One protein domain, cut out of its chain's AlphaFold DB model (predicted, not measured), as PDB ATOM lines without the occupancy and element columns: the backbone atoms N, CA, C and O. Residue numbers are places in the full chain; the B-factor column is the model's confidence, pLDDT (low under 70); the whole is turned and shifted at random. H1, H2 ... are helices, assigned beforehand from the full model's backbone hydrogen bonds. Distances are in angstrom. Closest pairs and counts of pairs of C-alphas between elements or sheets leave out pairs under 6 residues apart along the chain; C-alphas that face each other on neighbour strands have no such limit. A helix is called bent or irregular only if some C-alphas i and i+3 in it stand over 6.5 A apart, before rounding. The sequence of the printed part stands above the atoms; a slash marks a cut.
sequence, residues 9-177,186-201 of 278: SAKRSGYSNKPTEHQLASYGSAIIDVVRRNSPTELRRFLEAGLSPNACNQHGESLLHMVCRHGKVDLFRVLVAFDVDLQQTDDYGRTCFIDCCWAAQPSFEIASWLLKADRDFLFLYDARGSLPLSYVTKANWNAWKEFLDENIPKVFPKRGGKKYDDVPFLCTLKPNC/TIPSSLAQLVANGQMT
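AT A GLANCE: This is residues 9 to 177 and 186 to 201 of the 278 residues of the protein "Hypothetical protein" of Amphora coffeiformis (UniProt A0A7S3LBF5). Three helical hairpins, H2 with H3, H4 with H5 and H6 with H7, stand side by side in a row, like stacked turns of a short solenoid with two layers of helices. H12 packs on H2 at one end, with H1 beside it; at the other end H10 packs on H7 with residues 147 to 155 alone, and H9 packs on H6. Residues 9 to 20, with no named element, run along one side of the row, and residues 157 to 163 stick out. The printed part has 185 residues with twelve named helices, H1 to H12 in order, and no named strand; its class is all helix. It is compact, with a radius of gyration of the C-alphas of 17.0 A, and elongated, spanning 57 by 35 by 29 A.

IN THESE COORDINATES: After residues 9 to 20, H1 covers residues 21 to 25, beginning at C-alpha 21 (276.528, 292.303, 154.207). H2 is residues 29 to 36, H3 40 to 48, H4 63 to 69, H5 73 to 81, 12.3 A long, and H6 96 to 102. H7, residues 108 to 117, is 14.0 A long. H8 is residues 119 to 123 and H9 132 to 135. H10, residues 138 to 155, is the longest at 24.3 A, with a kink of 41 degrees near residue 149. It is irregular, C-alphas 139 and 142 being 7.6 A apart; H8 is only just irregular, with C-alphas 119 and 122 at 6.6 A. H11 is residues 169 to 172, and H12, residues 189 to 196, ends at C-alpha 196 (268.568, 288.176, 163.895).

HOW THE PARTS SIT: H1 touches H12, closest at the C-alphas of Ala 25 and Gln 193, 4.6 A. H12 touches H2, closest at the C-alphas of Ala 30 and Ala 196, 5.5 A. H2 and H3 form a hairpin at a steep tilt of 39 degrees, closest at the C-alphas of Val 34 and Leu 43, 6.3 A. H4 touches H6 at a shallow tilt of 27 degrees, the same way, closest at the C-alphas of Arg 69 and Asp 99, 4.6 A. H3 touches H5, closest at the C-alphas of Pro 40 and Leu 75, 5.2 A. H5 and H7 only just touch, and only at their ends, with 3 pairs of C-alphas within 8 A. H8 touches H9, closest at the C-alphas of Leu 122 and Pro 132, 6.2 A. H11 touches no helix. Every O i to N i+4 pair is within hydrogen-bond range in H1 to H7 and H12; H10 has 10 of 14, H8 0 of 1 with 1 of 2 O i to N i+3 pairs, and H9 and H11 are too short for an O i to N i+4 pair.

THE WHOLE: The two C-alphas farthest apart, of Gly 161 and Gln 199, are 59.1 A apart. Residues 178 to 185 are not printed, and C-alphas 177 and 186 are 22.3 A apart across the cut. The links H3 to H4, H5 to H6 and H10 to H11 are long. Mean pLDDT of the printed part is 91.1; residue 155 and residues 157 to 166 are under 70.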
ATOM      1  N   SER A   9     263.037 309.609 139.429       92.75
ATOM      2  CA  SER A   9     263.137 308.174 139.689       92.75
ATOM      3  C   SER A   9     264.002 307.943 140.919       92.75
ATOM      4  O   SER A   9     265.205 308.213 140.873       92.75
ATOM      5  N   ALA A  10     263.426 307.378 141.979       92.75
ATOM      6  CA  ALA A  10     264.186 307.049 143.183       92.75
ATOM      7  C   ALA A  10     265.266 305.988 142.883       92.75
ATOM      8  O   ALA A  10     266.429 306.131 143.256       92.75
ATOM      9  N   LYS A  11     264.932 304.993 142.053       92.88
ATOM     10  CA  LYS A  11     265.856 303.925 141.634       92.88
ATOM     11  C   LYS A  11     267.079 304.412 140.839       92.88
ATOM     12  O   LYS A  11     268.104 303.739 140.813       92.88
ATOM     13  N   ARG A  12     266.995 305.560 140.158       92.31
ATOM     14  CA  ARG A  12     268.100 306.119 139.342       92.31
ATOM     15  C   ARG A  12     268.894 307.210 140.061       92.31
ATOM     16  O   ARG A  12     269.618 307.956 139.408       92.31
ATOM     17  N   SER A  13     268.749 307.300 141.374       93.69
ATOM     18  CA  SER A  13     269.277 308.389 142.191       93.69
ATOM     19  C   SER A  13     270.090 307.868 143.380       93.69
ATOM     20  O   SER A  13     270.162 306.660 143.603       93.69
ATOM     21  N   GLY A  14     270.640 308.776 144.189       93.06
ATOM     22  CA  GLY A  14     271.332 308.449 145.439       93.06
ATOM     23  C   GLY A  14     270.450 307.870 146.555       93.06
ATOM     24  O   GLY A  14     271.000 307.487 147.586       93.06
ATOM     25  N   TYR A  15     269.124 307.793 146.373       93.75
ATOM     26  CA  TYR A  15     268.224 307.079 147.291       93.75
ATOM     27  C   TYR A  15     268.393 305.551 147.210       93.75
ATOM     28  O   TYR A  15     268.113 304.853 148.178       93.75
ATOM     29  N   SER A  16     268.864 305.030 146.072       94.12
ATOM     30  CA  SER A  16     269.018 303.592 145.845       94.12
ATOM     31  C   SER A  16     270.469 303.166 146.042       94.12
ATOM     32  O   SER A  16     271.357 303.559 145.275       94.12
ATOM     33  N   ASN A  17     270.712 302.357 147.071       92.00
ATOM     34  CA  ASN A  17     272.021 301.801 147.388       92.00
ATOM     35  C   ASN A  17     271.891 300.305 147.660       92.00
ATOM     36  O   ASN A  17     270.917 299.856 148.254       92.00
ATOM     37  N   LYS A  18     272.888 299.537 147.223       91.94
ATOM     38  CA  LYS A  18     272.996 298.122 147.563       91.94
ATOM     39  C   LYS A  18     273.221 297.970 149.067       91.94
ATOM     40  O   LYS A  18     274.078 298.683 149.601       91.94
ATOM     41  N   PRO A  19     272.505 297.043 149.716       92.94
ATOM     42  CA  PRO A  19     272.683 296.803 151.132       92.94
ATOM     43  C   PRO A  19     274.059 296.203 151.426       92.94
ATOM     44  O   PRO A  19     274.641 295.501 150.592       92.94
ATOM     45  N   THR A  20     274.585 296.506 152.610       93.44
ATOM     46  CA  THR A  20     275.822 295.900 153.113       93.44
ATOM     47  C   THR A  20     275.564 294.466 153.573       93.44
ATOM     48  O   THR A  20     274.429 294.071 153.842       93.44
ATOM     49  N   GLU A  21     276.627 293.668 153.680       93.44
ATOM     50  CA  GLU A  21     276.528 292.303 154.207       93.44
ATOM     51  C   GLU A  21     275.946 292.288 155.626       93.44
ATOM     52  O   GLU A  21     275.091 291.462 155.935       93.44
ATOM     53  N   HIS A  22     276.334 293.256 156.462       93.81
ATOM     54  CA  HIS A  22     275.833 293.372 157.831       93.81
ATOM     55  C   HIS A  22     274.348 293.743 157.891       93.81
ATOM     56  O   HIS A  22     273.617 293.231 158.737       93.81
ATOM     57  N   GLN A  23     273.866 294.593 156.977       95.00
ATOM     58  CA  GLN A  23     272.438 294.921 156.858       95.00
ATOM     59  C   GLN A  23     271.598 293.694 156.498       95.00
ATOM     60  O   GLN A  23     270.527 293.504 157.075       95.00
ATOM     61  N   LEU A  24     272.094 292.858 155.584       95.44
ATOM     62  CA  LEU A  24     271.437 291.605 155.213       95.44
ATOM     63  C   LEU A  24     271.475 290.596 156.368       95.44
ATOM     64  O   LEU A  24     270.458 289.990 156.685       95.44
ATOM     65  N   ALA A  25     272.621 290.458 157.038       95.25
ATOM     66  CA  ALA A  25     272.778 289.550 158.172       95.25
ATOM     67  C   ALA A  25     271.935 289.964 159.389       95.25
ATOM     68  O   ALA A  25     271.425 289.115 160.113       95.25
ATOM     69  N   SER A  26     271.742 291.268 159.597       95.44
ATOM     70  CA  SER A  26     270.919 291.810 160.684       95.44
ATOM     71  C   SER A  26     269.411 291.647 160.446       95.44
ATOM     72  O   SER A  26     268.616 292.013 161.313       95.44
ATOM     73  N   TYR A  27     268.991 291.133 159.286       95.69
ATOM     74  CA  TYR A  27     267.589 290.920 158.945       95.69
ATOM     75  C   TYR A  27     267.221 289.438 159.068       95.69
ATOM     76  O   TYR A  27     267.668 288.605 158.284       95.69
ATOM     77  N   GLY A  28     266.372 289.106 160.040       95.19
ATOM     78  CA  GLY A  28     265.986 287.725 160.329       95.19
ATOM     79  C   GLY A  28     264.632 287.609 161.026       95.19
ATOM     80  O   GLY A  28     263.994 288.609 161.369       95.19
ATOM     81  N   SER A  29     264.171 286.374 161.219       94.81
ATOM     82  CA  SER A  29     262.831 286.075 161.751       94.81
ATOM     83  C   SER A  29     262.569 286.710 163.121       94.81
ATOM     84  O   SER A  29     261.517 287.318 163.322       94.81
ATOM     85  N   ALA A  30     263.534 286.657 164.042       95.56
ATOM     86  CA  ALA A  30     263.354 287.147 165.405       95.56
ATOM     87  C   ALA A  30     263.168 288.668 165.457       95.56
ATOM     88  O   ALA A  30     262.256 289.150 166.135       95.56
ATOM     89  N   ILE A  31     263.974 289.437 164.712       94.69
ATOM     90  CA  ILE A  31     263.823 290.901 164.662       94.69
ATOM     91  C   ILE A  31     262.540 291.316 163.926       94.69
ATOM     92  O   ILE A  31     261.868 292.264 164.341       94.69
ATOM     93  N   ILE A  32     262.129 290.568 162.896       95.56
ATOM     94  CA  ILE A  32     260.841 290.778 162.220       95.56
ATOM     95  C   ILE A  32     259.681 290.537 163.192       95.56
ATOM     96  O   ILE A  32     258.741 291.335 163.252       95.56
ATOM     97  N   ASP A  33     259.744 289.476 163.991       95.12
ATOM     98  CA  ASP A  33     258.705 289.157 164.967       95.12
ATOM     99  C   ASP A  33     258.618 290.202 166.081       95.12
ATOM    100  O   ASP A  33     257.517 290.528 166.531       95.12
ATOM    101  N   VAL A  34     259.742 290.797 166.487       95.25
ATOM    102  CA  VAL A  34     259.765 291.962 167.390       95.25
ATOM    103  C   VAL A  34     258.994 293.143 166.787       95.25
ATOM    104  O   VAL A  34     258.189 293.775 167.486       95.25
ATOM    105  N   VAL A  35     259.189 293.425 165.493       94.88
ATOM    106  CA  VAL A  35     258.465 294.494 164.783       94.88
ATOM    107  C   VAL A  35     256.971 294.178 164.689       94.88
ATOM    108  O   VAL A  35     256.142 295.037 165.003       94.88
ATOM    109  N   ARG A  36     256.608 292.936 164.343       93.31
ATOM    110  CA  ARG A  36     255.207 292.475 164.279       93.31
ATOM    111  C   ARG A  36     254.503 292.592 165.631       93.31
ATOM    112  O   ARG A  36     253.377 293.085 165.694       93.31
ATOM    113  N   ARG A  37     255.184 292.208 166.717       94.62
ATOM    114  CA  ARG A  37     254.693 292.317 168.104       94.62
ATOM    115  C   ARG A  37     254.694 293.750 168.645       94.62
ATOM    116  O   ARG A  37     254.137 293.980 169.713       94.62
ATOM    117  N   ASN A  38     255.271 294.711 167.918       95.00
ATOM    118  CA  ASN A  38     255.403 296.107 168.334       95.00
ATOM    119  C   ASN A  38     256.118 296.267 169.691       95.00
ATOM    120  O   ASN A  38     255.625 296.972 170.572       95.00
ATOM    121  N   SER A  39     257.266 295.598 169.868       96.38
ATOM    122  CA  SER A  39     258.055 295.633 171.112       96.38
ATOM    123  C   SER A  39     259.282 296.561 170.985       96.38
ATOM    124  O   SER A  39     260.360 296.111 170.590       96.38
ATOM    125  N   PRO A  40     259.169 297.869 171.309       96.38
ATOM    126  CA  PRO A  40     260.280 298.822 171.180       96.38
ATOM    127  C   PRO A  40     261.446 298.516 172.123       96.38
ATOM    128  O   PRO A  40     262.599 298.770 171.782       96.38
ATOM    129  N   THR A  41     261.160 297.954 173.298       96.69
ATOM    130  CA  THR A  41     262.183 297.564 174.275       96.69
ATOM    131  C   THR A  41     263.038 296.416 173.758       96.69
ATOM    132  O   THR A  41     264.252 296.445 173.923       96.69
ATOM    133  N   GLU A  42     262.425 295.412 173.123       95.44
ATOM    134  CA  GLU A  42     263.184 294.332 172.491       95.44
ATOM    135  C   GLU A  42     263.969 294.864 171.299       95.44
ATOM    136  O   GLU A  42     265.171 294.640 171.256       95.44
ATOM    137  N   LEU A  43     263.350 295.646 170.405       96.62
ATOM    138  CA  LEU A  43     264.048 296.205 169.241       96.62
ATOM    139  C   LEU A  43     265.304 296.979 169.657       96.62
ATOM    140  O   LEU A  43     266.369 296.785 169.082       96.62
ATOM    141  N   ARG A  44     265.198 297.797 170.709       96.44
ATOM    142  CA  ARG A  44     266.340 298.505 171.292       96.44
ATOM    143  C   ARG A  44     267.466 297.552 171.702       96.44
ATOM    144  O   ARG A  44     268.607 297.833 171.372       96.44
ATOM    145  N   ARG A  45     267.163 296.426 172.357       95.12
ATOM    146  CA  ARG A  45     268.184 295.442 172.765       95.12
ATOM    147  C   ARG A  45     268.905 294.818 171.574       95.12
ATOM    148  O   ARG A  45     270.104 294.596 171.657       95.12
ATOM    149  N   PHE A  46     268.191 294.537 170.483       94.69
ATOM    150  CA  PHE A  46     268.814 294.032 169.255       94.69
ATOM    151  C   PHE A  46     269.789 295.062 168.666       94.69
ATOM    152  O   PHE A  46     270.909 294.710 168.311       94.69
ATOM    153  N   LEU A  47     269.397 296.338 168.616       94.56
ATOM    154  CA  LEU A  47     270.255 297.412 168.100       94.56
ATOM    155  C   LEU A  47     271.444 297.716 169.031       94.56
ATOM    156  O   LEU A  47     272.545 297.954 168.550       94.56
ATOM    157  N   GLU A  48     271.250 297.659 170.353       93.31
ATOM    158  CA  GLU A  48     272.326 297.800 171.352       93.31
ATOM    159  C   GLU A  48     273.341 296.657 171.279       93.31
ATOM    160  O   GLU A  48     274.518 296.878 171.538       93.31
ATOM    161  N   ALA A  49     272.910 295.463 170.869       92.25
ATOM    162  CA  ALA A  49     273.797 294.335 170.606       92.25
ATOM    163  C   ALA A  49     274.532 294.429 169.256       92.25
ATOM    164  O   ALA A  49     275.176 293.467 168.860       92.25
ATOM    165  N   GLY A  50     274.438 295.550 168.533       92.50
ATOM    166  CA  GLY A  50     275.244 295.808 167.337       92.50
ATOM    167  C   GLY A  50     274.613 295.382 166.008       92.50
ATOM    168  O   GLY A  50     275.309 295.368 164.987       92.50
ATOM    169  N   LEU A  51     273.315 295.051 165.975       94.75
ATOM    170  CA  LEU A  51     272.601 294.858 164.707       94.75
ATOM    171  C   LEU A  51     272.436 296.187 163.964       94.75
ATOM    172  O   LEU A  51     272.275 297.251 164.566       94.75
ATOM    173  N   SER A  52     272.421 296.116 162.634       95.06
ATOM    174  CA  SER A  52     272.228 297.297 161.799       95.06
ATOM    175  C   SER A  52     270.806 297.868 161.960       95.06
ATOM    176  O   SER A  52     269.828 297.143 161.758       95.06
ATOM    177  N   PRO A  53     270.640 299.178 162.228       94.38
ATOM    178  CA  PRO A  53     269.328 299.835 162.216       94.38
ATOM    179  C   PRO A  53     268.713 299.872 160.809       94.38
ATOM    180  O   PRO A  53     267.500 300.017 160.662       94.38
ATOM    181  N   ASN A  54     269.547 299.708 159.776       94.75
ATOM    182  CA  ASN A  54     269.163 299.642 158.368       94.75
ATOM    183  C   ASN A  54     269.023 298.196 157.866       94.75
ATOM    184  O   ASN A  54     269.136 297.959 156.666       94.75
ATOM    185  N   ALA A  55     268.793 297.230 158.763       95.12
ATOM    186  CA  ALA A  55     268.585 295.837 158.388       95.12
ATOM    187  C   ALA A  55     267.480 295.698 157.329       95.12
ATOM    188  O   ALA A  55     266.404 296.299 157.460       95.12
ATOM    189  N   CYS A  56     267.737 294.903 156.293       95.69
ATOM    190  CA  CYS A  56     266.824 294.719 155.171       95.69
ATOM    191  C   CYS A  56     266.907 293.318 154.569       95.69
ATOM    192  O   CYS A  56     267.921 292.633 154.689       95.69
ATOM    193  N   ASN A  57     265.850 292.917 153.868       95.44
ATOM    194  CA  ASN A  57     265.853 291.664 153.123       95.44
ATOM    195  C   ASN A  57     266.688 291.753 151.829       95.44
ATOM    196  O   ASN A  57     267.208 292.807 151.456       95.44
ATOM    197  N   GLN A  58     266.750 290.637 151.098       93.75
ATOM    198  CA  GLN A  58     267.420 290.530 149.794       93.75
ATOM    199  C   GLN A  58     266.881 291.478 148.707       93.75
ATOM    200  O   GLN A  58     267.540 291.661 147.691       93.75
ATOM    201  N   HIS A  59     265.694 292.062 148.909       93.31
ATOM    202  CA  HIS A  59     265.069 293.029 148.007       93.31
ATOM    203  C   HIS A  59     265.270 294.483 148.462       93.31
ATOM    204  O   HIS A  59     264.646 295.390 147.912       93.31
ATOM    205  N   GLY A  60     266.073 294.724 149.505       92.88
ATOM    206  CA  GLY A  60     266.296 296.056 150.070       92.88
ATOM    207  C   GLY A  60     265.115 296.610 150.879       92.88
ATOM    208  O   GLY A  60     265.139 297.774 151.278       92.88
ATOM    209  N   GLU A  61     264.081 295.809 151.154       95.12
ATOM    210  CA  GLU A  61     262.997 296.217 152.050       95.12
ATOM    211  C   GLU A  61     263.514 296.181 153.492       95.12
ATOM    212  O   GLU A  61     263.752 295.118 154.070       95.12
ATOM    213  N   SER A  62     263.754 297.367 154.048       95.19
ATOM    214  CA  SER A  62     264.283 297.536 155.402       95.19
ATOM    215  C   SER A  62     263.215 297.450 156.493       95.19
ATOM    216  O   SER A  62     262.023 297.648 156.239       95.19
ATOM    217  N   LEU A  63     263.645 297.260 157.746       95.56
ATOM    218  CA  LEU A  63     262.761 297.333 158.920       95.56
ATOM    219  C   LEU A  63     261.961 298.645 158.965       95.56
ATOM    220  O   LEU A  63     260.807 298.656 159.399       95.56
ATOM    221  N   LEU A  64     262.545 299.742 158.472       96.56
ATOM    222  CA  LEU A  64     261.876 301.036 158.394       96.56
ATOM    223  C   LEU A  64     260.657 301.005 157.459       96.56
ATOM    224  O   LEU A  64     259.624 301.570 157.815       96.56
ATOM    225  N   HIS A  65     260.728 300.304 156.320       96.12
ATOM    226  CA  HIS A  65     259.588 300.139 155.404       96.12
ATOM    227  C   HIS A  65     258.416 299.453 156.122       96.12
ATOM    228  O   HIS A  65     257.289 299.956 156.105       96.12
ATOM    229  N   MET A  66     258.689 298.364 156.851       95.50
ATOM    230  CA  MET A  66     257.675 297.647 157.636       95.50
ATOM    231  C   MET A  66     257.067 298.522 158.740       95.50
ATOM    232  O   MET A  66     255.844 298.575 158.906       95.50
ATOM    233  N   VAL A  67     257.909 299.237 159.489       96.56
ATOM    234  CA  VAL A  67     257.481 300.141 160.566       96.56
ATOM    235  C   VAL A  67     256.596 301.268 160.029       96.56
ATOM    236  O   VAL A  67     255.558 301.567 160.630       96.56
ATOM    237  N   CYS A  68     256.959 301.848 158.882       96.44
ATOM    238  CA  CYS A  68     256.182 302.877 158.194       96.44
ATOM    239  C   CYS A  68     254.836 302.346 157.685       96.44
ATOM    240  O   CYS A  68     253.812 302.991 157.924       96.44
ATOM    241  N   ARG A  69     254.816 301.156 157.068       94.94
ATOM    242  CA  ARG A  69     253.601 300.494 156.553       94.94
ATOM    243  C   ARG A  69     252.581 300.201 157.648       94.94
ATOM    244  O   ARG A  69     251.378 300.329 157.440       94.94
ATOM    245  N   HIS A  70     253.057 299.808 158.828       94.00
ATOM    246  CA  HIS A  70     252.203 299.495 159.975       94.00
ATOM    247  C   HIS A  70     251.982 300.676 160.931       94.00
ATOM    248  O   HIS A  70     251.311 300.508 161.953       94.00
ATOM    249  N   GLY A  71     252.551 301.850 160.637       94.88
ATOM    250  CA  GLY A  71     252.380 303.058 161.443       94.88
ATOM    251  C   GLY A  71     252.925 302.955 162.873       94.88
ATOM    252  O   GLY A  71     252.401 303.616 163.771       94.88
ATOM    253  N   LYS A  72     253.947 302.123 163.124       95.38
ATOM    254  CA  LYS A  72     254.465 301.840 164.479       95.38
ATOM    255  C   LYS A  72     255.386 302.959 164.986       95.38
ATOM    256  O   LYS A  72     256.607 302.849 164.930       95.38
ATOM    257  N   VAL A  73     254.795 304.041 165.496       96.88
ATOM    258  CA  VAL A  73     255.520 305.256 165.929       96.88
ATOM    259  C   VAL A  73     256.615 304.967 166.961       96.88
ATOM    260  O   VAL A  73     257.711 305.512 166.852       96.88
ATOM    261  N   ASP A  74     256.361 304.102 167.943       97.00
ATOM    262  CA  ASP A  74     257.349 303.814 168.990       97.00
ATOM    263  C   ASP A  74     258.577 303.079 168.438       97.00
ATOM    264  O   ASP A  74     259.706 303.433 168.777       97.00
ATOM    265  N   LEU A  75     258.378 302.118 167.528       97.44
ATOM    266  CA  LEU A  75     259.482 301.456 166.824       97.44
ATOM    267  C   LEU A  75     260.236 302.437 165.926       97.44
ATOM    268  O   LEU A  75     261.462 302.427 165.906       97.44
ATOM    269  N   PHE A  76     259.514 303.322 165.233       97.44
ATOM    270  CA  PHE A  76     260.119 304.363 164.401       97.44
ATOM    271  C   PHE A  76     261.045 305.265 165.223       97.44
ATOM    272  O   PHE A  76     262.177 305.522 164.825       97.44
ATOM    273  N   ARG A  77     260.600 305.701 166.408       97.25
ATOM    274  CA  ARG A  77     261.418 306.514 167.321       97.25
ATOM    275  C   ARG A  77     262.659 305.774 167.805       97.25
ATOM    276  O   ARG A  77     263.702 306.405 167.948       97.25
ATOM    277  N   VAL A  78     262.561 304.464 168.050       97.06
ATOM    278  CA  VAL A  78     263.735 303.639 168.368       97.06
ATOM    279  C   VAL A  78     264.701 303.631 167.186       97.06
ATOM    280  O   VAL A  78     265.844 304.011 167.381       97.06
ATOM    281  N   LEU A  79     264.255 303.309 165.968       95.81
ATOM    282  CA  LEU A  79     265.128 303.293 164.784       95.81
ATOM    283  C   LEU A  79     265.818 304.648 164.541       95.81
ATOM    284  O   LEU A  79     267.020 304.690 164.297       95.81
ATOM    285  N   VAL A  80     265.088 305.760 164.681       95.62
ATOM    286  CA  VAL A  80     265.655 307.118 164.568       95.62
ATOM    287  C   VAL A  80     266.696 307.400 165.652       95.62
ATOM    288  O   VAL A  80     267.688 308.063 165.376       95.62
ATOM    289  N   ALA A  81     266.509 306.892 166.874       94.62
ATOM    290  CA  ALA A  81     267.486 307.051 167.951       94.62
ATOM    291  C   ALA A  81     268.798 306.278 167.710       94.62
ATOM    292  O   ALA A  81     269.786 306.574 168.374       94.62
ATOM    293  N   PHE A  82     268.798 305.314 166.786       93.31
ATOM    294  CA  PHE A  82     269.977 304.570 166.333       93.31
ATOM    295  C   PHE A  82     270.434 305.015 164.932       93.31
ATOM    296  O   PHE A  82     271.056 304.237 164.220       93.31
ATOM    297  N   ASP A  83     270.122 306.249 164.520       92.12
ATOM    298  CA  ASP A  83     270.592 306.848 163.261       92.12
ATOM    299  C   ASP A  83     270.263 306.021 161.998       92.12
ATOM    300  O   ASP A  83     271.061 305.917 161.063       92.12
ATOM    301  N   VAL A  84     269.060 305.435 161.943       94.06
ATOM    302  CA  VAL A  84     268.546 304.803 160.714       94.06
ATOM    303  C   VAL A  84     268.538 305.800 159.545       94.06
ATOM    304  O   VAL A  84     268.156 306.965 159.703       94.06
ATOM    305  N   ASP A  85     268.907 305.350 158.343       93.62
ATOM    306  CA  ASP A  85     268.802 306.171 157.139       93.62
ATOM    307  C   ASP A  85     267.351 306.158 156.635       93.62
ATOM    308  O   ASP A  85     266.822 305.148 156.171       93.62
ATOM    309  N   LEU A  86     266.700 307.318 156.718       95.19
ATOM    310  CA  LEU A  86     265.322 307.517 156.270       95.19
ATOM    311  C   LEU A  86     265.194 307.627 154.741       95.19
ATOM    312  O   LEU A  86     264.089 307.537 154.212       95.19
ATOM    313  N   GLN A  87     266.302 307.868 154.035       94.25
ATOM    314  CA  GLN A  87     266.365 308.199 152.608       94.25
ATOM    315  C   GLN A  87     266.848 307.015 151.755       94.25
ATOM    316  O   GLN A  87     267.508 307.231 150.734       94.25
ATOM    317  N   GLN A  88     266.555 305.782 152.168       91.94
ATOM    318  CA  GLN A  88     266.810 304.581 151.372       91.94
ATOM    319  C   GLN A  88     265.552 304.124 150.630       91.94
ATOM    320  O   GLN A  88     264.420 304.422 151.029       91.94
ATOM    321  N   THR A  89     265.765 303.392 149.543       94.94
ATOM    322  CA  THR A  89     264.709 302.696 148.806       94.94
ATOM    323  C   THR A  89     264.988 301.212 148.731       94.94
ATOM    324  O   THR A  89     266.150 300.813 148.672       94.94
ATOM    325  N   ASP A  90     263.932 300.424 148.578       95.00
ATOM    326  CA  ASP A  90     264.057 299.032 148.157       95.00
ATOM    327  C   ASP A  90     264.496 298.895 146.678       95.00
ATOM    328  O   ASP A  90     264.675 299.878 145.943       95.00
ATOM    329  N   ASP A  91     264.639 297.657 146.207       94.00
ATOM    330  CA  ASP A  91     265.031 297.332 144.829       94.00
ATOM    331  C   ASP A  91     264.006 297.773 143.773       94.00
ATOM    332  O   ASP A  91     264.337 297.943 142.587       94.00
ATOM    333  N   TYR A  92     262.757 297.991 144.181       93.62
ATOM    334  CA  TYR A  92     261.703 298.554 143.343       93.62
ATOM    335  C   TYR A  92     261.723 300.085 143.347       93.62
ATOM    336  O   TYR A  92     260.940 300.699 142.629       93.62
ATOM    337  N   GLY A  93     262.634 300.726 144.082       93.75
ATOM    338  CA  GLY A  93     262.674 302.178 144.224       93.75
ATOM    339  C   GLY A  93     261.543 302.723 145.096       93.75
ATOM    340  O   GLY A  93     261.246 303.916 145.011       93.75
ATOM    341  N   ARG A  94     260.888 301.880 145.905       95.06
ATOM    342  CA  ARG A  94     259.903 302.332 146.887       95.06
ATOM    343  C   ARG A  94     260.643 302.939 148.067       95.06
ATOM    344  O   ARG A  94     261.591 302.359 148.578       95.06
ATOM    345  N   THR A  95     260.221 304.129 148.468       95.25
ATOM    346  CA  THR A  95     260.711 304.803 149.672       95.25
ATOM    347  C   THR A  95     259.836 304.412 150.855       95.25
ATOM    348  O   THR A  95     258.650 304.122 150.684       95.25
ATOM    349  N   CYS A  96     260.354 304.538 152.077       94.38
ATOM    350  CA  CYS A  96     259.547 304.338 153.284       94.38
ATOM    351  C   CYS A  96     258.326 305.284 153.362       94.38
ATOM    352  O   CYS A  96     257.352 304.990 154.054       94.38
ATOM    353  N   PHE A  97     258.340 306.414 152.639       96.44
ATOM    354  CA  PHE A  97     257.190 307.314 152.538       96.44
ATOM    355  C   PHE A  97     256.053 306.737 151.672       96.44
ATOM    356  O   PHE A  97     254.881 306.979 151.970       96.44
ATOM    357  N   ILE A  98     256.373 305.939 150.642       95.81
ATOM    358  CA  ILE A  98     255.365 305.184 149.876       95.81
ATOM    359  C   ILE A  98     254.637 304.202 150.804       95.81
ATOM    360  O   ILE A  98     253.409 304.142 150.772       95.81
ATOM    361  N   ASP A  99     255.355 303.510 151.694       95.19
ATOM    362  CA  ASP A  99     254.733 302.611 152.677       95.19
ATOM    363  C   ASP A  99     253.798 303.335 153.651       95.19
ATOM    364  O   ASP A  99     252.732 302.810 153.974       95.19
ATOM    365  N   CYS A 100     254.130 304.561 154.072       95.44
ATOM    366  CA  CYS A 100     253.198 305.379 154.854       95.44
ATOM    367  C   CYS A 100     251.904 305.673 154.085       95.44
ATOM    368  O   CYS A 100     250.827 305.637 154.678       95.44
ATOM    369  N   CYS A 101     252.000 305.975 152.785       95.31
ATOM    370  CA  CYS A 101     250.842 306.276 151.941       95.31
ATOM    371  C   CYS A 101     249.959 305.043 151.710       95.31
ATOM    372  O   CYS A 101     248.736 305.168 151.683       95.31
ATOM    373  N   TRP A 102     250.574 303.865 151.587       93.88
ATOM    374  CA  TRP A 102     249.876 302.593 151.393       93.88
ATOM    375  C   TRP A 102     249.233 302.041 152.678       93.88
ATOM    376  O   TRP A 102     248.307 301.232 152.613       93.88
ATOM    377  N   ALA A 103     249.692 302.476 153.855       93.12
ATOM    378  CA  ALA A 103     249.193 302.005 155.143       93.12
ATOM    379  C   ALA A 103     247.659 302.103 155.259       93.12
ATOM    380  O   ALA A 103     247.053 303.150 155.013       93.12
ATOM    381  N   ALA A 104     247.024 301.021 155.726       90.62
ATOM    382  CA  ALA A 104     245.581 300.998 155.977       90.62
ATOM    383  C   ALA A 104     245.159 302.072 156.997       90.62
ATOM    384  O   ALA A 104     244.121 302.713 156.836       90.62
ATOM    385  N   GLN A 105     245.996 302.295 158.015       91.38
ATOM    386  CA  GLN A 105     245.875 303.386 158.980       91.38
ATOM    387  C   GLN A 105     247.158 304.231 158.927       91.38
ATOM    388  O   GLN A 105     248.178 303.817 159.484       91.38
ATOM    389  N   PRO A 106     247.152 305.383 158.233       92.19
ATOM    390  CA  PRO A 106     248.354 306.180 158.049       92.19
ATOM    391  C   PRO A 106     248.786 306.837 159.361       92.19
ATOM    392  O   PRO A 106     247.997 307.487 160.048       92.19
ATOM    393  N   SER A 107     250.072 306.715 159.687       95.81
ATOM    394  CA  SER A 107     250.678 307.466 160.787       95.81
ATOM    395  C   SER A 107     251.205 308.806 160.279       95.81
ATOM    396  O   SER A 107     252.315 308.905 159.749       95.81
ATOM    397  N   PHE A 108     250.413 309.864 160.464       95.81
ATOM    398  CA  PHE A 108     250.809 311.223 160.086       95.81
ATOM    399  C   PHE A 108     251.991 311.762 160.895       95.81
ATOM    400  O   PHE A 108     252.697 312.657 160.431       95.81
ATOM    401  N   GLU A 109     252.251 311.203 162.079       95.38
ATOM    402  CA  GLU A 109     253.460 311.525 162.833       95.38
ATOM    403  C   GLU A 109     254.708 311.059 162.073       95.38
ATOM    404  O   GLU A 109     255.596 311.873 161.815       95.38
ATOM    405  N   ILE A 110     254.747 309.790 161.647       96.25
ATOM    406  CA  ILE A 110     255.860 309.243 160.854       96.25
ATOM    407  C   ILE A 110     255.982 309.997 159.526       96.25
ATOM    408  O   ILE A 110     257.073 310.440 159.169       96.25
ATOM    409  N   ALA A 111     254.864 310.232 158.832       95.69
ATOM    410  CA  ALA A 111     254.863 310.999 157.588       95.69
ATOM    411  C   ALA A 111     255.446 312.413 157.780       95.69
ATOM    412  O   ALA A 111     256.212 312.888 156.942       95.69
ATOM    413  N   SER A 112     255.139 313.082 158.900       93.69
ATOM    414  CA  SER A 112     255.710 314.395 159.233       93.69
ATOM    415  C   SER A 112     257.219 314.327 159.466       93.69
ATOM    416  O   SER A 112     257.943 315.210 159.007       93.69
ATOM    417  N   TRP A 113     257.708 313.292 160.156       93.88
ATOM    418  CA  TRP A 113     259.144 313.066 160.347       93.88
ATOM    419  C   TRP A 113     259.869 312.859 159.018       93.88
ATOM    420  O   TRP A 113     260.860 313.544 158.758       93.88
ATOM    421  N   LEU A 114     259.340 311.990 158.155       94.25
ATOM    422  CA  LEU A 114     259.923 311.720 156.841       94.25
ATOM    423  C   LEU A 114     259.955 312.978 155.965       94.25
ATOM    424  O   LEU A 114     261.004 313.295 155.421       94.25
ATOM    425  N   LEU A 115     258.868 313.756 155.895       91.75
ATOM    426  CA  LEU A 115     258.832 314.993 155.096       91.75
ATOM    427  C   LEU A 115     259.719 316.117 155.647       91.75
ATOM    428  O   LEU A 115     260.125 317.010 154.900       91.75
ATOM    429  N   LYS A 116     260.002 316.111 156.954       89.06
ATOM    430  CA  LYS A 116     260.990 317.017 157.555       89.06
ATOM    431  C   LYS A 116     262.414 316.606 157.200       89.06
ATOM    432  O   LYS A 116     263.233 317.492 156.974       89.06
ATOM    433  N   ALA A 117     262.692 315.302 157.176       89.88
ATOM    434  CA  ALA A 117     263.986 314.765 156.768       89.88
ATOM    435  C   ALA A 117     264.230 315.011 155.274       89.88
ATOM    436  O   ALA A 117     265.275 315.530 154.891       89.88
ATOM    437  N   ASP A 118     263.232 314.711 154.444       89.94
ATOM    438  CA  ASP A 118     263.276 314.934 153.011       89.94
ATOM    439  C   ASP A 118     261.895 315.282 152.446       89.94
ATOM    440  O   ASP A 118     260.958 314.484 152.424       89.94
ATOM    441  N   ARG A 119     261.774 316.507 151.939       87.75
ATOM    442  CA  ARG A 119     260.542 316.989 151.306       87.75
ATOM    443  C   ARG A 119     260.289 316.361 149.938       87.75
ATOM    444  O   ARG A 119     259.154 316.385 149.464       87.75
ATOM    445  N   ASP A 120     261.344 315.874 149.287       88.31
ATOM    446  CA  ASP A 120     261.305 315.430 147.900       88.31
ATOM    447  C   ASP A 120     260.642 314.058 147.768       88.31
ATOM    448  O   ASP A 120     260.207 313.720 146.669       88.31
ATOM    449  N   PHE A 121     260.435 313.329 148.877       91.75
ATOM    450  CA  PHE A 121     259.682 312.072 148.904       91.75
ATOM    451  C   PHE A 121     258.355 312.149 148.147       91.75
ATOM    452  O   PHE A 121     258.026 311.208 147.435       91.75
ATOM    453  N   LEU A 122     257.637 313.277 148.218       90.06
ATOM    454  CA  LEU A 122     256.361 313.491 147.517       90.06
ATOM    455  C   LEU A 122     256.453 313.375 145.986       90.06
ATOM    456  O   LEU A 122     255.432 313.170 145.331       90.06
ATOM    457  N   PHE A 123     257.650 313.529 145.421       89.50
ATOM    458  CA  PHE A 123     257.900 313.612 143.980       89.50
ATOM    459  C   PHE A 123     258.781 312.473 143.459       89.50
ATOM    460  O   PHE A 123     259.178 312.479 142.288       89.50
ATOM    461  N   LEU A 124     259.101 311.504 144.318       92.00
ATOM    462  CA  LEU A 124     259.867 310.324 143.947       92.00
ATOM    463  C   LEU A 124     258.929 309.227 143.463       92.00
ATOM    464  O   LEU A 124     258.039 308.807 144.198       92.00
ATOM    465  N   TYR A 125     259.145 308.759 142.238       93.50
ATOM    466  CA  TYR A 125     258.411 307.627 141.692       93.50
ATOM    467  C   TYR A 125     259.237 306.339 141.747       93.50
ATOM    468  O   TYR A 125     260.470 306.355 141.609       93.50
ATOM    469  N   ASP A 126     258.529 305.230 141.940       94.75
ATOM    470  CA  ASP A 126     259.088 303.880 142.017       94.75
ATOM    471  C   ASP A 126     259.385 303.289 140.619       94.75
ATOM    472  O   ASP A 126     259.310 303.958 139.588       94.75
ATOM    473  N   ALA A 127     259.736 302.008 140.534       93.44
ATOM    474  CA  ALA A 127     259.981 301.336 139.258       93.44
ATOM    475  C   ALA A 127     258.733 301.246 138.356       93.44
ATOM    476  O   ALA A 127     258.893 301.076 137.147       93.44
ATOM    477  N   ARG A 128     257.520 301.376 138.915       91.56
ATOM    478  CA  ARG A 128     256.247 301.372 138.176       91.56
ATOM    479  C   ARG A 128     255.882 302.753 137.628       91.56
ATOM    480  O   ARG A 128     254.972 302.854 136.814       91.56
ATOM    481  N   GLY A 129     256.598 303.807 138.029       91.56
ATOM    482  CA  GLY A 129     256.244 305.185 137.679       91.56
ATOM    483  C   GLY A 129     255.243 305.819 138.645       91.56
ATOM    484  O   GLY A 129     254.810 306.947 138.408       91.56
ATOM    485  N   SER A 130     254.901 305.127 139.733       93.06
ATOM    486  CA  SER A 130     253.894 305.555 140.695       93.06
ATOM    487  C   SER A 130     254.501 306.472 141.752       93.06
ATOM    488  O   SER A 130     255.558 306.188 142.316       93.06
ATOM    489  N   LEU A 131     253.821 307.584 142.026       93.56
ATOM    490  CA  LEU A 131     254.166 308.518 143.103       93.56
ATOM    491  C   LEU A 131     253.593 308.034 144.443       93.56
ATOM    492  O   LEU A 131     252.632 307.274 144.452       93.56
ATOM    493  N   PRO A 132     254.069 308.523 145.601       92.94
ATOM    494  CA  PRO A 132     253.572 308.031 146.884       92.94
ATOM    495  C   PRO A 132     252.074 308.251 147.071       92.94
ATOM    496  O   PRO A 132     251.365 307.355 147.521       92.94
ATOM    497  N   LEU A 133     251.568 309.413 146.650       92.38
ATOM    498  CA  LEU A 133     250.155 309.747 146.814       92.38
ATOM    499  C   LEU A 133     249.217 308.867 145.972       92.38
ATOM    500  O   LEU A 133     248.037 308.787 146.306       92.38
ATOM    501  N   SER A 134     249.709 308.167 144.939       93.06
ATOM    502  CA  SER A 134     248.874 307.222 144.181       93.06
ATOM    503  C   SER A 134     248.570 305.940 144.959       93.06
ATOM    504  O   SER A 134     247.642 305.226 144.597       93.06
ATOM    505  N   TYR A 135     249.320 305.644 146.027       94.19
ATOM    506  CA  TYR A 135     249.078 304.486 146.896       94.19
ATOM    507  C   TYR A 135     248.079 304.769 148.022       94.19
ATOM    508  O   TYR A 135     247.697 303.849 148.745       94.19
ATOM    509  N   VAL A 136     247.639 306.021 148.181       95.44
ATOM    510  CA  VAL A 136     246.673 306.372 149.221       95.44
ATOM    511  C   VAL A 136     245.307 305.787 148.880       95.44
ATOM    512  O   VAL A 136     244.711 306.086 147.842       95.44
ATOM    513  N   THR A 137     244.771 304.988 149.799       92.75
ATOM    514  CA  THR A 137     243.442 304.385 149.658       92.75
ATOM    515  C   THR A 137     242.338 305.448 149.651       92.75
ATOM    516  O   THR A 137     242.422 306.447 150.370       92.75
ATOM    517  N   LYS A 138     241.256 305.209 148.890       91.56
ATOM    518  CA  LYS A 138     240.092 306.121 148.791       91.56
ATOM    519  C   LYS A 138     239.550 306.543 150.169       91.56
ATOM    520  O   LYS A 138     239.192 307.700 150.367       91.56
ATOM    521  N   ALA A 139     239.554 305.629 151.143       93.62
ATOM    522  CA  ALA A 139     239.108 305.894 152.513       93.62
ATOM    523  C   ALA A 139     239.950 306.960 153.240       93.62
ATOM    524  O   ALA A 139     239.418 307.731 154.037       93.62
ATOM    525  N   ASN A 140     241.250 307.031 152.941       94.38
ATOM    526  CA  ASN A 140     242.201 307.901 153.630       94.38
ATOM    527  C   ASN A 140     242.485 309.214 152.877       94.38
ATOM    528  O   ASN A 140     243.261 310.032 153.368       94.38
ATOM    529  N   TRP A 141     241.857 309.457 151.718       93.25
ATOM    530  CA  TRP A 141     242.095 310.658 150.903       93.25
ATOM    531  C   TRP A 141     241.874 311.962 151.667       93.25
ATOM    532  O   TRP A 141     242.726 312.846 151.620       93.25
ATOM    533  N   ASN A 142     240.762 312.080 152.396       95.12
ATOM    534  CA  ASN A 142     240.460 313.296 153.156       95.12
ATOM    535  C   ASN A 142     241.491 313.539 154.262       95.12
ATOM    536  O   ASN A 142     241.982 314.653 154.399       95.12
ATOM    537  N   ALA A 143     241.886 312.486 154.981       94.94
ATOM    538  CA  ALA A 143     242.876 312.584 156.047       94.94
ATOM    539  C   ALA A 143     244.258 313.000 155.508       94.94
ATOM    540  O   ALA A 143     244.905 313.887 156.062       94.94
ATOM    541  N   TRP A 144     244.697 312.414 154.388       94.38
ATOM    542  CA  TRP A 144     245.938 312.819 153.722       94.38
ATOM    543  C   TRP A 144     245.871 314.239 153.174       94.38
ATOM    544  O   TRP A 144     246.853 314.971 153.275       94.38
ATOM    545  N   LYS A 145     244.726 314.651 152.622       92.88
ATOM    546  CA  LYS A 145     244.516 316.021 152.152       92.88
ATOM    547  C   LYS A 145     244.639 317.025 153.298       92.88
ATOM    548  O   LYS A 145     245.412 317.965 153.172       92.88
ATOM    549  N   GLU A 146     243.942 316.800 154.412       94.50
ATOM    550  CA  GLU A 146     244.025 317.652 155.607       94.50
ATOM    551  C   GLU A 146     245.463 317.724 156.137       94.50
ATOM    552  O   GLU A 146     246.010 318.812 156.327       94.50
ATOM    553  N   PHE A 147     246.126 316.572 156.271       94.25
ATOM    554  CA  PHE A 147     247.525 316.512 156.685       94.25
ATOM    555  C   PHE A 147     248.448 317.313 155.756       94.25
ATOM    556  O   PHE A 147     249.301 318.072 156.228       94.25
ATOM    557  N   LEU A 148     248.305 317.153 154.439       90.50
ATOM    558  CA  LEU A 148     249.118 317.864 153.457       90.50
ATOM    559  C   LEU A 148     248.815 319.365 153.460       90.50
ATOM    560  O   LEU A 148     249.758 320.150 153.457       90.50
ATOM    561  N   ASP A 149     247.554 319.784 153.546       88.88
ATOM    562  CA  ASP A 149     247.181 321.203 153.621       88.88
ATOM    563  C   ASP A 149     247.803 321.888 154.856       88.88
ATOM    564  O   ASP A 149     248.288 323.023 154.775       88.88
ATOM    565  N   GLU A 150     247.890 321.178 155.985       88.81
ATOM    566  CA  GLU A 150     248.523 321.673 157.213       88.81
ATOM    567  C   GLU A 150     250.061 321.663 157.183       88.81
ATOM    568  O   GLU A 150     250.706 322.486 157.850       88.81
ATOM    569  N   ASN A 151     250.678 320.719 156.462       85.12
ATOM    570  CA  ASN A 151     252.127 320.489 156.509       85.12
ATOM    571  C   ASN A 151     252.881 321.011 155.279       85.12
ATOM    572  O   ASN A 151     254.021 321.456 155.433       85.12
ATOM    573  N   ILE A 152     252.268 321.068 154.093       78.44
ATOM    574  CA  ILE A 152     252.871 321.632 152.874       78.44
ATOM    575  C   ILE A 152     253.395 323.053 153.111       78.44
ATOM    576  O   ILE A 152     254.536 323.303 152.730       78.44
ATOM    577  N   PRO A 153     252.678 323.985 153.775       77.56
ATOM    578  CA  PRO A 153     253.216 325.323 154.030       77.56
ATOM    579  C   PRO A 153     254.468 325.332 154.919       77.56
ATOM    580  O   PRO A 153     255.287 326.246 154.812       77.56
ATOM    581  N   LYS A 154     254.621 324.331 155.797       78.25
ATOM    582  CA  LYS A 154     255.774 324.180 156.702       78.25
ATOM    583  C   LYS A 154     256.974 323.590 155.962       78.25
ATOM    584  O   LYS A 154     258.096 324.057 156.130       78.25
ATOM    585  N   VAL A 155     256.721 322.581 155.129       69.81
ATOM    586  CA  VAL A 155     257.743 321.877 154.344       69.81
ATOM    587  C   VAL A 155     258.192 322.736 153.153       69.81
ATOM    588  O   VAL A 155     259.386 322.870 152.894       69.81
ATOM    589  N   PHE A 156     257.266 323.416 152.476       71.94
ATOM    590  CA  PHE A 156     257.491 324.312 151.340       71.94
ATOM    591  C   PHE A 156     257.065 325.750 151.688       71.94
ATOM    592  O   PHE A 156     255.988 326.198 151.281       71.94
ATOM    593  N   PRO A 157     257.892 326.520 152.423       62.31
ATOM    594  CA  PRO A 157     257.555 327.903 152.741       62.31
ATOM    595  C   PRO A 157     257.398 328.717 151.452       62.31
ATOM    596  O   PRO A 157     258.192 328.579 150.515       62.31
ATOM    597  N   LYS A 158     256.373 329.582 151.407       60.81
ATOM    598  CA  LYS A 158     256.086 330.461 150.262       60.81
ATOM    599  C   LYS A 158     257.326 331.299 149.941       60.81
ATOM    600  O   LYS A 158     257.632 332.270 150.630       60.81
ATOM    601  N   ARG A 159     258.066 330.905 148.902       57.56
ATOM    602  CA  ARG A 159     259.282 331.602 148.474       57.56
ATOM    603  C   ARG A 159     258.915 332.993 147.962       57.56
ATOM    604  O   ARG A 159     258.027 333.132 147.123       57.56
ATOM    605  N   GLY A 160     259.657 334.009 148.396       52.91
ATOM    606  CA  GLY A 160     259.637 335.355 147.815       52.91
ATOM    607  C   GLY A 160     260.254 335.395 146.410       52.91
ATOM    608  O   GLY A 160     261.255 336.067 146.199       52.91
ATOM    609  N   GLY A 161     259.710 334.630 145.457       51.66
ATOM    610  CA  GLY A 161     260.039 334.733 144.029       51.66
ATOM    611  C   GLY A 161     261.166 333.843 143.480       51.66
ATOM    612  O   GLY A 161     261.310 333.780 142.263       51.66
ATOM    613  N   LYS A 162     261.937 333.106 144.300       50.06
ATOM    614  CA  LYS A 162     262.897 332.102 143.782       50.06
ATOM    615  C   LYS A 162     262.164 330.820 143.366       50.06
ATOM    616  O   LYS A 162     261.538 330.178 144.209       50.06
ATOM    617  N   LYS A 163     262.239 330.433 142.091       52.50
ATOM    618  CA  LYS A 163     261.657 329.177 141.582       52.50
ATOM    619  C   LYS A 163     262.356 327.949 142.186       52.50
ATOM    620  O   LYS A 163     263.522 328.024 142.564       52.50
ATOM    621  N   TYR A 164     261.626 326.846 142.344       55.53
ATOM    622  CA  TYR A 164     262.170 325.531 142.715       55.53
ATOM    623  C   TYR A 164     262.653 324.848 141.429       55.53
ATOM    624  O   TYR A 164     262.025 323.918 140.944       55.53
ATOM    625  N   ASP A 165     263.688 325.420 140.809       53.44
ATOM    626  CA  ASP A 165     264.214 324.949 139.516       53.44
ATOM    627  C   ASP A 165     265.408 323.988 139.685       53.44
ATOM    628  O   ASP A 165     265.872 323.406 138.706       53.44
ATOM    629  N   ASP A 166     265.885 323.786 140.917       69.25
ATOM    630  CA  ASP A 166     267.034 322.929 141.204       69.25
ATOM    631  C   ASP A 166     266.583 321.480 141.419       69.25
ATOM    632  O   ASP A 166     265.679 321.196 142.208       69.25
ATOM    633  N   VAL A 167     267.223 320.555 140.704       77.94
ATOM    634  CA  VAL A 167     267.057 319.110 140.907       77.94
ATOM    635  C   VAL A 167     267.490 318.768 142.341       77.94
ATOM    636  O   VAL A 167     268.581 319.197 142.732       77.94
ATOM    637  N   PRO A 168     266.697 318.001 143.119       85.25
ATOM    638  CA  PRO A 168     267.091 317.548 144.450       85.25
ATOM    639  C   PRO A 168     268.493 316.949 144.454       85.25
ATOM    640  O   PRO A 168     268.834 316.180 143.555       85.25
ATOM    641  N   PHE A 169     269.303 317.267 145.468       87.06
ATOM    642  CA  PHE A 169     270.707 316.843 145.519       87.06
ATOM    643  C   PHE A 169     270.858 315.329 145.318       87.06
ATOM    644  O   PHE A 169     271.643 314.895 144.478       87.06
ATOM    645  N   LEU A 170     270.044 314.522 146.000       90.38
ATOM    646  CA  LEU A 170     270.090 313.064 145.869       90.38
ATOM    647  C   LEU A 170     269.669 312.573 144.479       90.38
ATOM    648  O   LEU A 170     270.242 311.606 143.983       90.38
ATOM    649  N   CYS A 171     268.772 313.286 143.797       90.19
ATOM    650  CA  CYS A 171     268.408 313.026 142.401       90.19
ATOM    651  C   CYS A 171     269.522 313.371 141.399       90.19
ATOM    652  O   CYS A 171     269.442 312.950 140.247       90.19
ATOM    653  N   THR A 172     270.557 314.116 141.806       90.81
ATOM    654  CA  THR A 172     271.751 314.361 140.972       90.81
ATOM    655  C   THR A 172     272.813 313.267 141.105       90.81
ATOM    656  O   THR A 172     273.674 313.135 140.234       90.81
ATOM    657  N   LEU A 173     272.757 312.479 142.181       93.25
ATOM    658  CA  LEU A 173     273.697 311.395 142.440       93.25
ATOM    659  C   LEU A 173     273.301 310.134 141.672       93.25
ATOM    660  O   LEU A 173     272.125 309.886 141.415       93.25
ATOM    661  N   LYS A 174     274.294 309.309 141.331       93.00
ATOM    662  CA  LYS A 174     274.044 307.983 140.758       93.00
ATOM    663  C   LYS A 174     273.684 306.986 141.875       93.00
ATOM    664  O   LYS A 174     274.098 307.191 143.018       93.00
ATOM    665  N   PRO A 175     272.970 305.894 141.551       92.62
ATOM    666  CA  PRO A 175     272.742 304.803 142.494       92.62
ATOM    667  C   PRO A 175     274.056 304.240 143.039       92.62
ATOM    668  O   PRO A 175     275.058 304.202 142.319       92.62
ATOM    669  N   ASN A 176     274.032 303.741 144.276       91.75
ATOM    670  CA  ASN A 176     275.179 303.164 144.991       91.75
ATOM    671  C   ASN A 176     276.316 304.146 145.306       91.75
ATOM    672  O   ASN A 176     277.417 303.723 145.652       91.75
ATOM    673  N   CYS A 177     276.088 305.455 145.180       90.06
ATOM    674  CA  CYS A 177     277.084 306.464 145.548       90.06
ATOM    675  C   CYS A 177     277.033 306.864 147.030       90.06
ATOM    676  O   CYS A 177     277.880 307.647 147.459       90.06
ATOM    677  N   THR A 186     279.408 297.432 165.916       87.50
ATOM    678  CA  THR A 186     278.708 296.305 165.287       87.50
ATOM    679  C   THR A 186     279.358 294.978 165.607       87.50
ATOM    680  O   THR A 186     280.576 294.828 165.505       87.50
ATOM    681  N   ILE A 187     278.523 293.984 165.878       91.38
ATOM    682  CA  ILE A 187     278.950 292.590 165.931       91.38
ATOM    683  C   ILE A 187     279.286 292.060 164.530       91.38
ATOM    684  O   ILE A 187     278.761 292.581 163.545       91.38
ATOM    685  N   PRO A 188     280.129 291.019 164.407       92.88
ATOM    686  CA  PRO A 188     280.403 290.369 163.130       92.88
ATOM    687  C   PRO A 188     279.120 289.897 162.438       92.88
ATOM    688  O   PRO A 188     278.200 289.418 163.103       92.88
ATOM    689  N   SER A 189     279.086 289.947 161.102       93.62
ATOM    690  CA  SER A 189     277.910 289.560 160.304       93.62
ATOM    691  C   SER A 189     277.408 288.145 160.623       93.62
ATOM    692  O   SER A 189     276.204 287.922 160.708       93.62
ATOM    693  N   SER A 190     278.312 287.190 160.864       93.44
ATOM    694  CA  SER A 190     277.942 285.822 161.255       93.44
ATOM    695  C   SER A 190     277.164 285.789 162.573       93.44
ATOM    696  O   SER A 190     276.144 285.112 162.678       93.44
ATOM    697  N   LEU A 191     277.604 286.566 163.563       93.38
ATOM    698  CA  LEU A 191     276.946 286.673 164.859       93.38
ATOM    699  C   LEU A 191     275.616 287.427 164.744       93.38
ATOM    700  O   LEU A 191     274.618 287.012 165.332       93.38
ATOM    701  N   ALA A 192     275.579 288.488 163.930       94.81
ATOM    702  CA  ALA A 192     274.361 289.230 163.624       94.81
ATOM    703  C   ALA A 192     273.278 288.324 163.035       94.81
ATOM    704  O   ALA A 192     272.129 288.411 163.460       94.81
ATOM    705  N   GLN A 193     273.652 287.407 162.137       95.69
ATOM    706  CA  GLN A 193     272.732 286.442 161.540       95.69
ATOM    707  C   GLN A 193     272.130 285.483 162.576       95.69
ATOM    708  O   GLN A 193     270.923 285.233 162.545       95.69
ATOM    709  N   LEU A 194     272.935 284.983 163.520       95.31
ATOM    710  CA  LEU A 194     272.445 284.120 164.604       95.31
ATOM    711  C   LEU A 194     271.452 284.866 165.505       95.31
ATOM    712  O   LEU A 194     270.386 284.340 165.834       95.31
ATOM    713  N   VAL A 195     271.773 286.112 165.868       95.44
ATOM    714  CA  VAL A 195     270.895 286.953 166.694       95.44
ATOM    715  C   VAL A 195     269.608 287.293 165.948       95.44
ATOM    716  O   VAL A 195     268.516 287.108 166.483       95.44
ATOM    717  N   ALA A 196     269.709 287.749 164.699       94.19
ATOM    718  CA  ALA A 196     268.568 288.176 163.895       94.19
ATOM    719  C   ALA A 196     267.569 287.039 163.628       94.19
ATOM    720  O   ALA A 196     266.367 287.300 163.548       94.19
ATOM    721  N   ASN A 197     268.039 285.788 163.547       94.69
ATOM    722  CA  ASN A 197     267.202 284.593 163.402       94.69
ATOM    723  C   ASN A 197     266.760 283.969 164.737       94.69
ATOM    724  O   ASN A 197     266.032 282.979 164.736       94.69
ATOM    725  N   GLY A 198     267.168 284.537 165.875       93.19
ATOM    726  CA  GLY A 198     266.773 284.064 167.204       93.19
ATOM    727  C   GLY A 198     267.483 282.792 167.666       93.19
ATOM    728  O   GLY A 198     267.036 282.170 168.626       93.19
ATOM    729  N   GLN A 199     268.582 282.411 167.009       94.25
ATOM    730  CA  GLN A 199     269.438 281.294 167.425       94.25
ATOM    731  C   GLN A 199     270.320 281.669 168.622       94.25
ATOM    732  O   GLN A 199     270.814 280.790 169.319       94.25
ATOM    733  N   MET A 200     270.505 282.968 168.865       93.38
ATOM    734  CA  MET A 200     271.244 283.502 170.003       93.38
ATOM    735  C   MET A 200     270.570 284.777 170.516       93.38
ATOM    736  O   MET A 200     270.018 285.564 169.741       93.38
ATOM    737  N   THR A 201     270.594 285.005 171.826       93.56
ATOM    738  CA  THR A 201     270.019 286.224 172.404       93.56
ATOM    739  C   THR A 201     270.958 287.427 172.226       93.56
ATOM    740  O   THR A 201     272.181 287.267 172.218       93.56
TER     741      THR A 201